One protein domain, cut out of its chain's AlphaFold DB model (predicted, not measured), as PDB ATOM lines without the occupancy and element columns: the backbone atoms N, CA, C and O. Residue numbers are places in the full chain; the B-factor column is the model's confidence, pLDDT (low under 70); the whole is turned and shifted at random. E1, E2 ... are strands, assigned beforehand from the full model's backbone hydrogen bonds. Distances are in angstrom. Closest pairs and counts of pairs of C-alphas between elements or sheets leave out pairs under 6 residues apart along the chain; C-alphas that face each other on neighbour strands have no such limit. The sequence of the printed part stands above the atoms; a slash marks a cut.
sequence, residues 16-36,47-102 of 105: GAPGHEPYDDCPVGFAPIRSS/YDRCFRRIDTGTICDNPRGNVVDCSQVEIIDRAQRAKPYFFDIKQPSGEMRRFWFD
ATOM      1  N   GLY A  16       3.325-117.239 -22.149       71.06
ATOM      2  CA  GLY A  16       4.149-118.388 -21.766       71.06
ATOM      3  C   GLY A  16       4.561-118.367 -20.290       71.06
ATOM      4  O   GLY A  16       4.033-117.593 -19.492       71.06
ATOM      5  N   ALA A  17       5.529-119.217 -19.930       77.94
ATOM      6  CA  ALA A  17       6.197-119.125 -18.631       77.94
ATOM      7  C   ALA A  17       6.872-117.746 -18.478       77.94
ATOM      8  O   ALA A  17       7.340-117.197 -19.481       77.94
ATOM      9  N   PRO A  18       6.934-117.186 -17.257       83.69
ATOM     10  CA  PRO A  18       7.572-115.898 -17.057       83.69
ATOM     11  C   PRO A  18       9.065-115.973 -17.375       83.69
ATOM     12  O   PRO A  18       9.736-116.962 -17.068       83.69
ATOM     13  N   GLY A  19       9.576-114.905 -17.975       87.12
ATOM     14  CA  GLY A  19      11.006-114.673 -18.088       87.12
ATOM     15  C   GLY A  19      11.591-114.159 -16.774       87.12
ATOM     16  O   GLY A  19      10.865-113.762 -15.858       87.12
ATOM     17  N   HIS A  20      12.919-114.171 -16.690       87.44
ATOM     18  CA  HIS A  20      13.666-113.665 -15.548       87.44
ATOM     19  C   HIS A  20      14.860-112.844 -16.039       87.44
ATOM     20  O   HIS A  20      15.716-113.357 -16.756       87.44
ATOM     21  N   GLU A  21      14.895-111.576 -15.650       90.06
ATOM     22  CA  GLU A  21      15.961-110.620 -15.930       90.06
ATOM     23  C   GLU A  21      16.346-109.942 -14.602       90.06
ATOM     24  O   GLU A  21      15.685-108.994 -14.176       90.06
ATOM     25  N   PRO A  22      17.399-110.423 -13.916       89.38
ATOM     26  CA  PRO A  22      17.708-109.981 -12.556       89.38
ATOM     27  C   PRO A  22      18.342-108.590 -12.466       89.38
ATOM     28  O   PRO A  22      18.368-108.010 -11.384       89.38
ATOM     29  N   TYR A  23      18.846-108.043 -13.575       91.75
ATOM     30  CA  TYR A  23      19.611-106.794 -13.593       91.75
ATOM     31  C   TYR A  23      18.936-105.706 -14.433       91.75
ATOM     32  O   TYR A  23      18.424-105.975 -15.524       91.75
ATOM     33  N   ASP A  24      18.965-104.469 -13.932       91.50
ATOM     34  CA  ASP A  24      18.515-103.272 -14.646       91.50
ATOM     35  C   ASP A  24      19.441-102.942 -15.814       91.50
ATOM     36  O   ASP A  24      20.583-103.399 -15.873       91.50
ATOM     37  N   ASP A  25      18.949-102.172 -16.779       92.06
ATOM     38  CA  ASP A  25      19.731-101.740 -17.938       92.06
ATOM     39  C   ASP A  25      21.004-100.984 -17.530       92.06
ATOM     40  O   ASP A  25      21.044-100.274 -16.522       92.06
ATOM     41  N   CYS A  26      22.069-101.140 -18.322       93.56
ATOM     42  CA  CYS A  26      23.301-100.397 -18.083       93.56
ATOM     43  C   CYS A  26      23.069 -98.885 -18.237       93.56
ATOM     44  O   CYS A  26      22.321 -98.472 -19.130       93.56
ATOM     45  N   PRO A  27      23.745 -98.041 -17.431       95.38
ATOM     46  CA  PRO A  27      23.720 -96.598 -17.632       95.38
ATOM     47  C   PRO A  27      24.161 -96.213 -19.048       95.38
ATOM     48  O   PRO A  27      24.929 -96.927 -19.697       95.38
ATOM     49  N   VAL A  28      23.712 -95.051 -19.525       94.25
ATOM     50  CA  VAL A  28      24.056 -94.554 -20.866       94.25
ATOM     51  C   VAL A  28      25.575 -94.532 -21.068       94.25
ATOM     52  O   VAL A  28      26.324 -94.019 -20.237       94.25
ATOM     53  N   GLY A  29      26.026 -95.076 -22.199       92.62
ATOM     54  CA  GLY A  29      27.445 -95.163 -22.553       92.62
ATOM     55  C   GLY A  29      28.167 -96.388 -21.990       92.62
ATOM     56  O   GLY A  29      29.337 -96.585 -22.308       92.62
ATOM     57  N   PHE A  30      27.487 -97.220 -21.203       94.81
ATOM     58  CA  PHE A  30      27.979 -98.533 -20.816       94.81
ATOM     59  C   PHE A  30      27.295 -99.632 -21.628       94.81
ATOM     60  O   PHE A  30      26.122 -99.532 -21.983       94.81
ATOM     61  N   ALA A  31      28.027-100.710 -21.882       92.62
ATOM     62  CA  ALA A  31      27.500-101.921 -22.487       92.62
ATOM     63  C   ALA A  31      27.487-103.068 -21.462       92.62
ATOM     64  O   ALA A  31      28.381-103.148 -20.616       92.62
ATOM     65  N   PRO A  32      26.488-103.960 -21.513       91.38
ATOM     66  CA  PRO A  32      26.414-105.100 -20.613       91.38
ATOM     67  C   PRO A  32      27.540-106.100 -20.915       91.38
ATOM     68  O   PRO A  32      27.736-106.506 -22.061       91.38
ATOM     69  N   ILE A  33      28.258-106.537 -19.880       88.50
ATOM     70  CA  ILE A  33      29.246-107.624 -19.921       88.50
ATOM     71  C   ILE A  33      28.980-108.641 -18.826       88.50
ATOM     72  O   ILE A  33      28.318-108.373 -17.830       88.50
ATOM     73  N   ARG A  34      29.539-109.827 -19.031       83.75
ATOM     74  CA  ARG A  34      29.554-110.889 -18.034       83.75
ATOM     75  C   ARG A  34      30.779-110.752 -17.144       83.75
ATOM     76  O   ARG A  34      31.839-110.300 -17.603       83.75
ATOM     77  N   SER A  35      30.663-111.187 -15.897       76.75
ATOM     78  CA  SER A  35      31.847-111.487 -15.112       76.75
ATOM     79  C   SER A  35      32.622-112.662 -15.701       76.75
ATOM     80  O   SER A  35      32.047-113.660 -16.132       76.75
ATOM     81  N   SER A  36      33.941-112.511 -15.799       65.56
ATOM     82  CA  SER A  36      34.846-113.499 -16.397       65.56
ATOM     83  C   SER A  36      35.083-114.707 -15.482       65.56
ATOM     84  O   SER A  36      35.647-115.700 -15.935       65.56
ATOM     85  N   TYR A  47      24.482-110.880 -17.902       83.06
ATOM     86  CA  TYR A  47      25.387-109.761 -18.068       83.06
ATOM     87  C   TYR A  47      25.304-108.909 -16.804       83.06
ATOM     88  O   TYR A  47      24.594-107.922 -16.810       83.06
ATOM     89  N   ASP A  48      25.918-109.347 -15.717       87.94
ATOM     90  CA  ASP A  48      25.834-108.817 -14.356       87.94
ATOM     91  C   ASP A  48      26.616-107.515 -14.161       87.94
ATOM     92  O   ASP A  48      26.438-106.812 -13.169       87.94
ATOM     93  N   ARG A  49      27.457-107.156 -15.133       91.00
ATOM     94  CA  ARG A  49      28.285-105.954 -15.092       91.00
ATOM     95  C   ARG A  49      28.057-105.084 -16.316       91.00
ATOM     96  O   ARG A  49      27.555-105.517 -17.353       91.00
ATOM     97  N   CYS A  50      28.471-103.839 -16.197       93.38
ATOM     98  CA  CYS A  50      28.513-102.865 -17.270       93.38
ATOM     99  C   CYS A  50      29.961-102.452 -17.498       93.38
ATOM    100  O   CYS A  50      30.678-102.203 -16.531       93.38
ATOM    101  N   PHE A  51      30.383-102.332 -18.755       93.75
ATOM    102  CA  PHE A  51      31.688-101.772 -19.092       93.75
ATOM    103  C   PHE A  51      31.564-100.562 -20.001       93.75
ATOM    104  O   PHE A  51      30.675-100.484 -20.850       93.75
ATOM    105  N   ARG A  52      32.510 -99.644 -19.854       94.44
ATOM    106  CA  ARG A  52      32.710 -98.525 -20.765       94.44
ATOM    107  C   ARG A  52      34.192 -98.368 -21.058       94.44
ATOM    108  O   ARG A  52      35.023 -98.410 -20.151       94.44
ATOM    109  N   ARG A  53      34.518 -98.166 -22.335       91.00
ATOM    110  CA  ARG A  53      35.857 -97.755 -22.758       91.00
ATOM    111  C   ARG A  53      35.994 -96.250 -22.545       91.00
ATOM    112  O   ARG A  53      35.151 -95.484 -23.002       91.00
ATOM    113  N   ILE A  54      37.042 -95.848 -21.841       89.75
ATOM    114  CA  ILE A  54      37.415 -94.454 -21.630       89.75
ATOM    115  C   ILE A  54      38.618 -94.175 -22.522       89.75
ATOM    116  O   ILE A  54      39.726 -94.655 -22.268       89.75
ATOM    117  N   ASP A  55      38.388 -93.395 -23.572       86.56
ATOM    118  CA  ASP A  55      39.450 -92.919 -24.446       86.56
ATOM    119  C   ASP A  55      40.192 -91.785 -23.730       86.56
ATOM    120  O   ASP A  55      39.672 -90.688 -23.538       86.56
ATOM    121  N   THR A  56      41.412 -92.066 -23.284       82.25
ATOM    122  CA  THR A  56      42.248 -91.111 -22.540       82.25
ATOM    123  C   THR A  56      43.090 -90.228 -23.464       82.25
ATOM    124  O   THR A  56      43.814 -89.358 -22.986       82.25
ATOM    125  N   GLY A  57      43.071 -90.491 -24.778       82.19
ATOM    126  CA  GLY A  57      43.980 -89.875 -25.752       82.19
ATOM    127  C   GLY A  57      45.458 -90.192 -25.496       82.19
ATOM    128  O   GLY A  57      46.335 -89.548 -26.067       82.19
ATOM    129  N   THR A  58      45.742 -91.153 -24.612       81.56
ATOM    130  CA  THR A  58      47.100 -91.512 -24.215       81.56
ATOM    131  C   THR A  58      47.611 -92.625 -25.115       81.56
ATOM    132  O   THR A  58      47.023 -93.703 -25.194       81.56
ATOM    133  N   ILE A  59      48.734 -92.365 -25.774       83.31
ATOM    134  CA  ILE A  59      49.486 -93.366 -26.524       83.31
ATOM    135  C   ILE A  59      50.484 -94.033 -25.581       83.31
ATOM    136  O   ILE A  59      51.184 -93.348 -24.835       83.31
ATOM    137  N   CYS A  60      50.569 -95.356 -25.634       82.50
ATOM    138  CA  CYS A  60      51.561 -96.124 -24.897       82.50
ATOM    139  C   CYS A  60      52.266 -97.134 -25.803       82.50
ATOM    140  O   CYS A  60      51.690 -97.648 -26.764       82.50
ATOM    141  N   ASP A  61      53.522 -97.427 -25.480       85.69
ATOM    142  CA  ASP A  61      54.295 -98.447 -26.175       85.69
ATOM    143  C   ASP A  61      53.943 -99.827 -25.622       85.69
ATOM    144  O   ASP A  61      54.025-100.079 -24.417       85.69
ATOM    145  N   ASN A  62      53.564-100.754 -26.501       81.75
ATOM    146  CA  ASN A  62      53.461-102.152 -26.104       81.75
ATOM    147  C   ASN A  62      54.856-102.817 -26.084       81.75
ATOM    148  O   ASN A  62      55.787-102.327 -26.726       81.75
ATOM    149  N   PRO A  63      55.031-103.981 -25.428       78.19
ATOM    150  CA  PRO A  63      56.323-104.682 -25.371       78.19
ATOM    151  C   PRO A  63      56.911-105.094 -26.735       78.19
ATOM    152  O   PRO A  63      58.029-105.596 -26.796       78.19
ATOM    153  N   ARG A  64      56.155-104.927 -27.829       82.50
ATOM    154  CA  ARG A  64      56.586-105.182 -29.210       82.50
ATOM    155  C   ARG A  64      57.015-103.901 -29.942       82.50
ATOM    156  O   ARG A  64      57.260-103.970 -31.142       82.50
ATOM    157  N   GLY A  65      57.097-102.763 -29.248       81.12
ATOM    158  CA  GLY A  65      57.549-101.480 -29.797       81.12
ATOM    159  C   GLY A  65      56.534-100.784 -30.704       81.12
ATOM    160  O   GLY A  65      56.909 -99.886 -31.452       81.12
ATOM    161  N   ASN A  66      55.264-101.200 -30.670       83.06
ATOM    162  CA  ASN A  66      54.202-100.526 -31.410       83.06
ATOM    163  C   ASN A  66      53.429 -99.585 -30.483       83.06
ATOM    164  O   ASN A  66      53.035 -99.977 -29.381       83.06
ATOM    165  N   VAL A  67      53.156 -98.386 -30.996       81.88
ATOM    166  CA  VAL A  67      52.249 -97.397 -30.409       81.88
ATOM    167  C   VAL A  67      50.826 -97.948 -30.415       81.88
ATOM    168  O   VAL A  67      50.289 -98.292 -31.470       81.88
ATOM    169  N   VAL A  68      50.215 -98.032 -29.236       83.50
ATOM    170  CA  VAL A  68      48.813 -98.419 -29.063       83.50
ATOM    171  C   VAL A  68      48.064 -97.380 -28.236       83.50
ATOM    172  O   VAL A  68      48.648 -96.639 -27.447       83.50
ATOM    173  N   ASP A  69      46.752 -97.322 -28.437       83.25
ATOM    174  CA  ASP A  69      45.863 -96.492 -27.632       83.25
ATOM    175  C   ASP A  69      45.670 -97.132 -26.249       83.25
ATOM    176  O   ASP A  69      45.158 -98.250 -26.126       83.25
ATOM    177  N   CYS A  70      46.097 -96.418 -25.209       83.75
ATOM    178  CA  CYS A  70      45.945 -96.807 -23.813       83.75
ATOM    179  C   CYS A  70      44.593 -96.334 -23.262       83.75
ATOM    180  O   CYS A  70      44.508 -95.551 -22.308       83.75
ATOM    181  N   SER A  71      43.506 -96.813 -23.863       87.25
ATOM    182  CA  SER A  71      42.172 -96.622 -23.302       87.25
ATOM    183  C   SER A  71      42.050 -97.326 -21.959       87.25
ATOM    184  O   SER A  71      42.447 -98.485 -21.815       87.25
ATOM    185  N   GLN A  72      41.432 -96.653 -21.001       88.38
ATOM    186  CA  GLN A  72      41.044 -97.270 -19.742       88.38
ATOM    187  C   GLN A  72      39.688 -97.956 -19.898       88.38
ATOM    188  O   GLN A  72      38.909 -97.650 -20.802       88.38
ATOM    189  N   VAL A  73      39.405 -98.901 -19.009       89.62
ATOM    190  CA  VAL A  73      38.085 -99.518 -18.902       89.62
ATOM    191  C   VAL A  73      37.519 -99.222 -17.530       89.62
ATOM    192  O   VAL A  73      38.199 -99.366 -16.516       89.62
ATOM    193  N   GLU A  74      36.265 -98.807 -17.513       93.50
ATOM    194  CA  GLU A  74      35.477 -98.692 -16.299       93.50
ATOM    195  C   GLU A  74      34.484 -99.844 -16.281       93.50
ATOM    196  O   GLU A  74      33.759-100.054 -17.257       93.50
ATOM    197  N   ILE A  75      34.484-100.602 -15.187       93.31
ATOM    198  CA  ILE A  75      33.565-101.710 -14.956       93.31
ATOM    199  C   ILE A  75      32.790-101.395 -13.685       93.31
ATOM    200  O   ILE A  75      33.390-101.098 -12.655       93.31
ATOM    201  N   ILE A  76      31.469-101.477 -13.772       93.25
ATOM    202  CA  ILE A  76      30.563-101.307 -12.636       93.25
ATOM    203  C   ILE A  76      29.612-102.498 -12.568       93.25
ATOM    204  O   ILE A  76      29.248-103.069 -13.601       93.25
ATOM    205  N   ASP A  77      29.193-102.856 -11.361       92.25
ATOM    206  CA  ASP A  77      28.149-103.859 -11.169       92.25
ATOM    207  C   ASP A  77      26.800-103.292 -11.613       92.25
ATOM    208  O   ASP A  77      26.503-102.108 -11.414       92.25
ATOM    209  N   ARG A  78      25.962-104.128 -12.232       92.25
ATOM    210  CA  ARG A  78      24.598-103.723 -12.566       92.25
ATOM    211  C   ARG A  78      23.730-103.727 -11.326       92.25
ATOM    212  O   ARG A  78      23.772-104.650 -10.515       92.25
ATOM    213  N   ALA A  79      22.870-102.721 -11.236       92.56
ATOM    214  CA  ALA A  79      21.817-102.709 -10.238       92.56
ATOM    215  C   ALA A  79      20.880-103.910 -10.439       92.56
ATOM    216  O   ALA A  79      20.554-104.276 -11.571       92.56
ATOM    217  N   GLN A  80      20.458-104.524  -9.337       90.50
ATOM    218  CA  GLN A  80      19.438-105.570  -9.366       90.50
ATOM    219  C   GLN A  80      18.057-104.946  -9.568       90.50
ATOM    220  O   GLN A  80      17.741-103.931  -8.942       90.50
ATOM    221  N   ARG A  81      17.219-105.581 -10.396       90.62
ATOM    222  CA  ARG A  81      15.828-105.153 -10.578       90.62
ATOM    223  C   ARG A  81      15.032-105.433  -9.313       90.62
ATOM    224  O   ARG A  81      15.070-106.536  -8.780       90.62
ATOM    225  N   ALA A  82      14.208-104.467  -8.912       91.69
ATOM    226  CA  ALA A  82      13.227-104.672  -7.845       91.69
ATOM    227  C   ALA A  82      12.160-105.723  -8.210       91.69
ATOM    228  O   ALA A  82      11.596-106.359  -7.329       91.69
ATOM    229  N   LYS A  83      11.869-105.885  -9.509       92.62
ATOM    230  CA  LYS A  83      10.904-106.846 -10.058       92.62
ATOM    231  C   LYS A  83      11.578-107.627 -11.188       92.62
ATOM    232  O   LYS A  83      11.536-107.165 -12.325       92.62
ATOM    233  N   PRO A  84      12.272-108.740 -10.895       91.62
ATOM    234  CA  PRO A  84      13.125-109.409 -11.877       91.62
ATOM    235  C   PRO A  84      12.363-110.369 -12.800       91.62
ATOM    236  O   PRO A  84      12.922-110.851 -13.785       91.62
ATOM    237  N   TYR A  85      11.094-110.663 -12.517       90.06
ATOM    238  CA  TYR A  85      10.284-111.561 -13.334       90.06
ATOM    239  C   TYR A  85       9.376-110.776 -14.269       90.06
ATOM    240  O   TYR A  85       8.920-109.681 -13.934       90.06
ATOM    241  N   PHE A  86       9.081-111.338 -15.440       89.62
ATOM    242  CA  PHE A  86       8.178-110.689 -16.383       89.62
ATOM    243  C   PHE A  86       7.345-111.654 -17.222       89.62
ATOM    244  O   PHE A  86       7.741-112.789 -17.478       89.62
ATOM    245  N   PHE A  87       6.209-111.158 -17.711       89.25
ATOM    246  CA  PHE A  87       5.435-111.780 -18.783       89.25
ATOM    247  C   PHE A  87       5.410-110.875 -20.007       89.25
ATOM    248  O   PHE A  87       5.109-109.688 -19.891       89.25
ATOM    249  N   ASP A  88       5.639-111.457 -21.178       88.19
ATOM    250  CA  ASP A  88       5.365-110.811 -22.458       88.19
ATOM    251  C   ASP A  88       3.988-111.280 -22.948       88.19
ATOM    252  O   ASP A  88       3.781-112.461 -23.225       88.19
ATOM    253  N   ILE A  89       3.025-110.360 -23.023       85.44
ATOM    254  CA  ILE A  89       1.635-110.649 -23.396       85.44
ATOM    255  C   ILE A  89       1.321-109.982 -24.730       85.44
ATOM    256  O   ILE A  89       1.498-108.770 -24.890       85.44
ATOM    257  N   LYS A  90       0.795-110.764 -25.675       86.25
ATOM    258  CA  LYS A  90       0.332-110.255 -26.965       86.25
ATOM    259  C   LYS A  90      -1.006-109.535 -26.802       86.25
ATOM    260  O   LYS A  90      -2.004-110.138 -26.413       86.25
ATOM    261  N   GLN A  91      -1.036-108.252 -27.125       85.88
ATOM    262  CA  GLN A  91      -2.250-107.443 -27.143       85.88
ATOM    263  C   GLN A  91      -3.130-107.785 -28.356       85.88
ATOM    264  O   GLN A  91      -2.617-108.284 -29.363       85.88
ATOM    265  N   PRO A  92      -4.437-107.455 -28.330       84.19
ATOM    266  CA  PRO A  92      -5.324-107.646 -29.483       84.19
ATOM    267  C   PRO A  92      -4.850-106.927 -30.755       84.19
ATOM    268  O   PRO A  92      -5.103-107.400 -31.858       84.19
ATOM    269  N   SER A  93      -4.121-105.814 -30.607       86.94
ATOM    270  CA  SER A  93      -3.480-105.077 -31.707       86.94
ATOM    271  C   SER A  93      -2.308-105.825 -32.358       86.94
ATOM    272  O   SER A  93      -1.845-105.425 -33.421       86.94
ATOM    273  N   GLY A  94      -1.812-106.895 -31.729       84.56
ATOM    274  CA  GLY A  94      -0.628-107.647 -32.144       84.56
ATOM    275  C   GLY A  94       0.678-107.211 -31.471       84.56
ATOM    276  O   GLY A  94       1.670-107.923 -31.600       84.56
ATOM    277  N   GLU A  95       0.677-106.097 -30.733       89.31
ATOM    278  CA  GLU A  95       1.827-105.606 -29.962       89.31
ATOM    279  C   GLU A  95       2.138-106.530 -28.772       89.31
ATOM    280  O   GLU A  95       1.231-106.954 -28.058       89.31
ATOM    281  N   MET A  96       3.416-106.819 -28.521       86.88
ATOM    282  CA  MET A  96       3.846-107.512 -27.303       86.88
ATOM    283  C   MET A  96       4.094-106.490 -26.196       86.88
ATOM    284  O   MET A  96       4.891-105.573 -26.375       86.88
ATOM    285  N   ARG A  97       3.446-106.658 -25.042       90.00
ATOM    286  CA  ARG A  97       3.672-105.815 -23.859       90.00
ATOM    287  C   ARG A  97       4.291-106.627 -22.731       90.00
ATOM    288  O   ARG A  97       3.757-107.675 -22.373       90.00
ATOM    289  N   ARG A  98       5.377-106.101 -22.157       91.19
ATOM    290  CA  ARG A  98       6.074-106.685 -21.009       91.19
ATOM    291  C   ARG A  98       5.500-106.168 -19.693       91.19
ATOM    292  O   ARG A  98       5.380-104.958 -19.504       91.19
ATOM    293  N   PHE A  99       5.192-107.079 -18.779       90.62
ATOM    294  CA  PHE A  99       4.715-106.788 -17.427       90.62
ATOM    295  C   PHE A  99       5.675-107.379 -16.405       90.62
ATOM    296  O   PHE A  99       5.885-108.588 -16.403       90.62
ATOM    297  N   TRP A 100       6.231-106.531 -15.541       91.62
ATOM    298  CA  TRP A 100       7.218-106.905 -14.528       91.62
ATOM    299  C   TRP A 100       6.574-107.159 -13.164       91.62
ATOM    300  O   TRP A 100       5.646-106.445 -12.778       91.62
ATOM    301  N   PHE A 101       7.083-108.138 -12.424       90.69
ATOM    302  CA  PHE A 101       6.605-108.516 -11.094       90.69
ATOM    303  C   PHE A 101       7.728-109.112 -10.229       90.69
ATOM    304  O   PHE A 101       8.803-109.457 -10.727       90.69
ATOM    305  N   ASP A 102       7.474-109.206  -8.924       89.50
ATOM    306  CA  ASP A 102       8.338-109.887  -7.959       89.50
ATOM    307  C   ASP A 102       7.611-111.099  -7.350       89.50
ATOM    308  O   ASP A 102       6.381-111.143  -7.315       89.50
TER     309      ASP A 102
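This is residues 16 to 36 and 47 to 102 of the 105 residues of an uncharacterized protein of Ensifer adhaerens (UniProt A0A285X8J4). The domain is a long, thin rod made of three small sheets set out one after another: a three-stranded sheet of E1, E2 and E5 in the middle, the hairpin of E3 and E4 at one end, and the hairpin of E6 and E7 at the other. Residues 16 to 30, with no named element, run from the E6 and E7 end to the middle sheet, and residues 19 to 20 pair with E6 on the way. The printed part has 77 residues, with no named helix and seven named strands in the order E1 to E7; the class is all strand, though only 33 residues are in named strands. The middle sheet has the order E1, E2, E5, and the three sheets are each antiparallel. The whole is extended, with a radius of gyration of the C-alphas of 19.5 A and spans of 62 by 26 by 19 A.

Start at C-alpha 16, at (4.149, -118.388, -21.766), and read on to E1, residues 31 to 33, which begins at C-alpha 31, at (27.500, -101.921, -22.487). After the cut, find E2, residues 49 to 54, 16.1 A long. E3, residues 59 to 61, and E4, residues 67 to 69, come next. E5, residues 72 to 77, is 16.8 A long. E6, residues 85 to 90, is 16.9 A long, and E7, residues 96 to 101, is 16.5 A long and ends at (6.605, -108.516, -11.094).

Look first at the sheet of E1, E2 and E5, where E2 is the inner strand and E1 and E5 are edge strands. E1 and E2 are antiparallel at 127 degrees, and N 33 and O 49 are 2.8 A apart, within hydrogen-bond range. E2 and E5 are antiparallel at 159 degrees, with N 52 and O 74 at 2.9 A, within that range. From E2, go on to the hairpin of E3 and E4, antiparallel at 134 degrees, where N 60 and O 68 are 2.9 A apart, within the same range. E4 runs on into E5 across a break of 2 residues, at 30 degrees. Then find the hairpin of E6 and E7, antiparallel at 155 degrees, with N 99 and O 87 at 2.8 A, again within range. Residues 19 to 20 pair with residues 85 to 86 of E6, antiparallel. Among the pairs that are apart are E2 and E3, E5 and E6, and E3 and E7.

The two C-alphas farthest apart are those of Gly 65 and Pro 92, 63.2 A. Residues 37 to 46 are not printed; C-alphas 36 and 47 are 10.3 A apart across this cut, in the link from E1 to E2. Of the links that are printed whole, E5 to E6 is short and the others are tight. The mean pLDDT of the printed part is 87.6, and residue 36 alone is under 70.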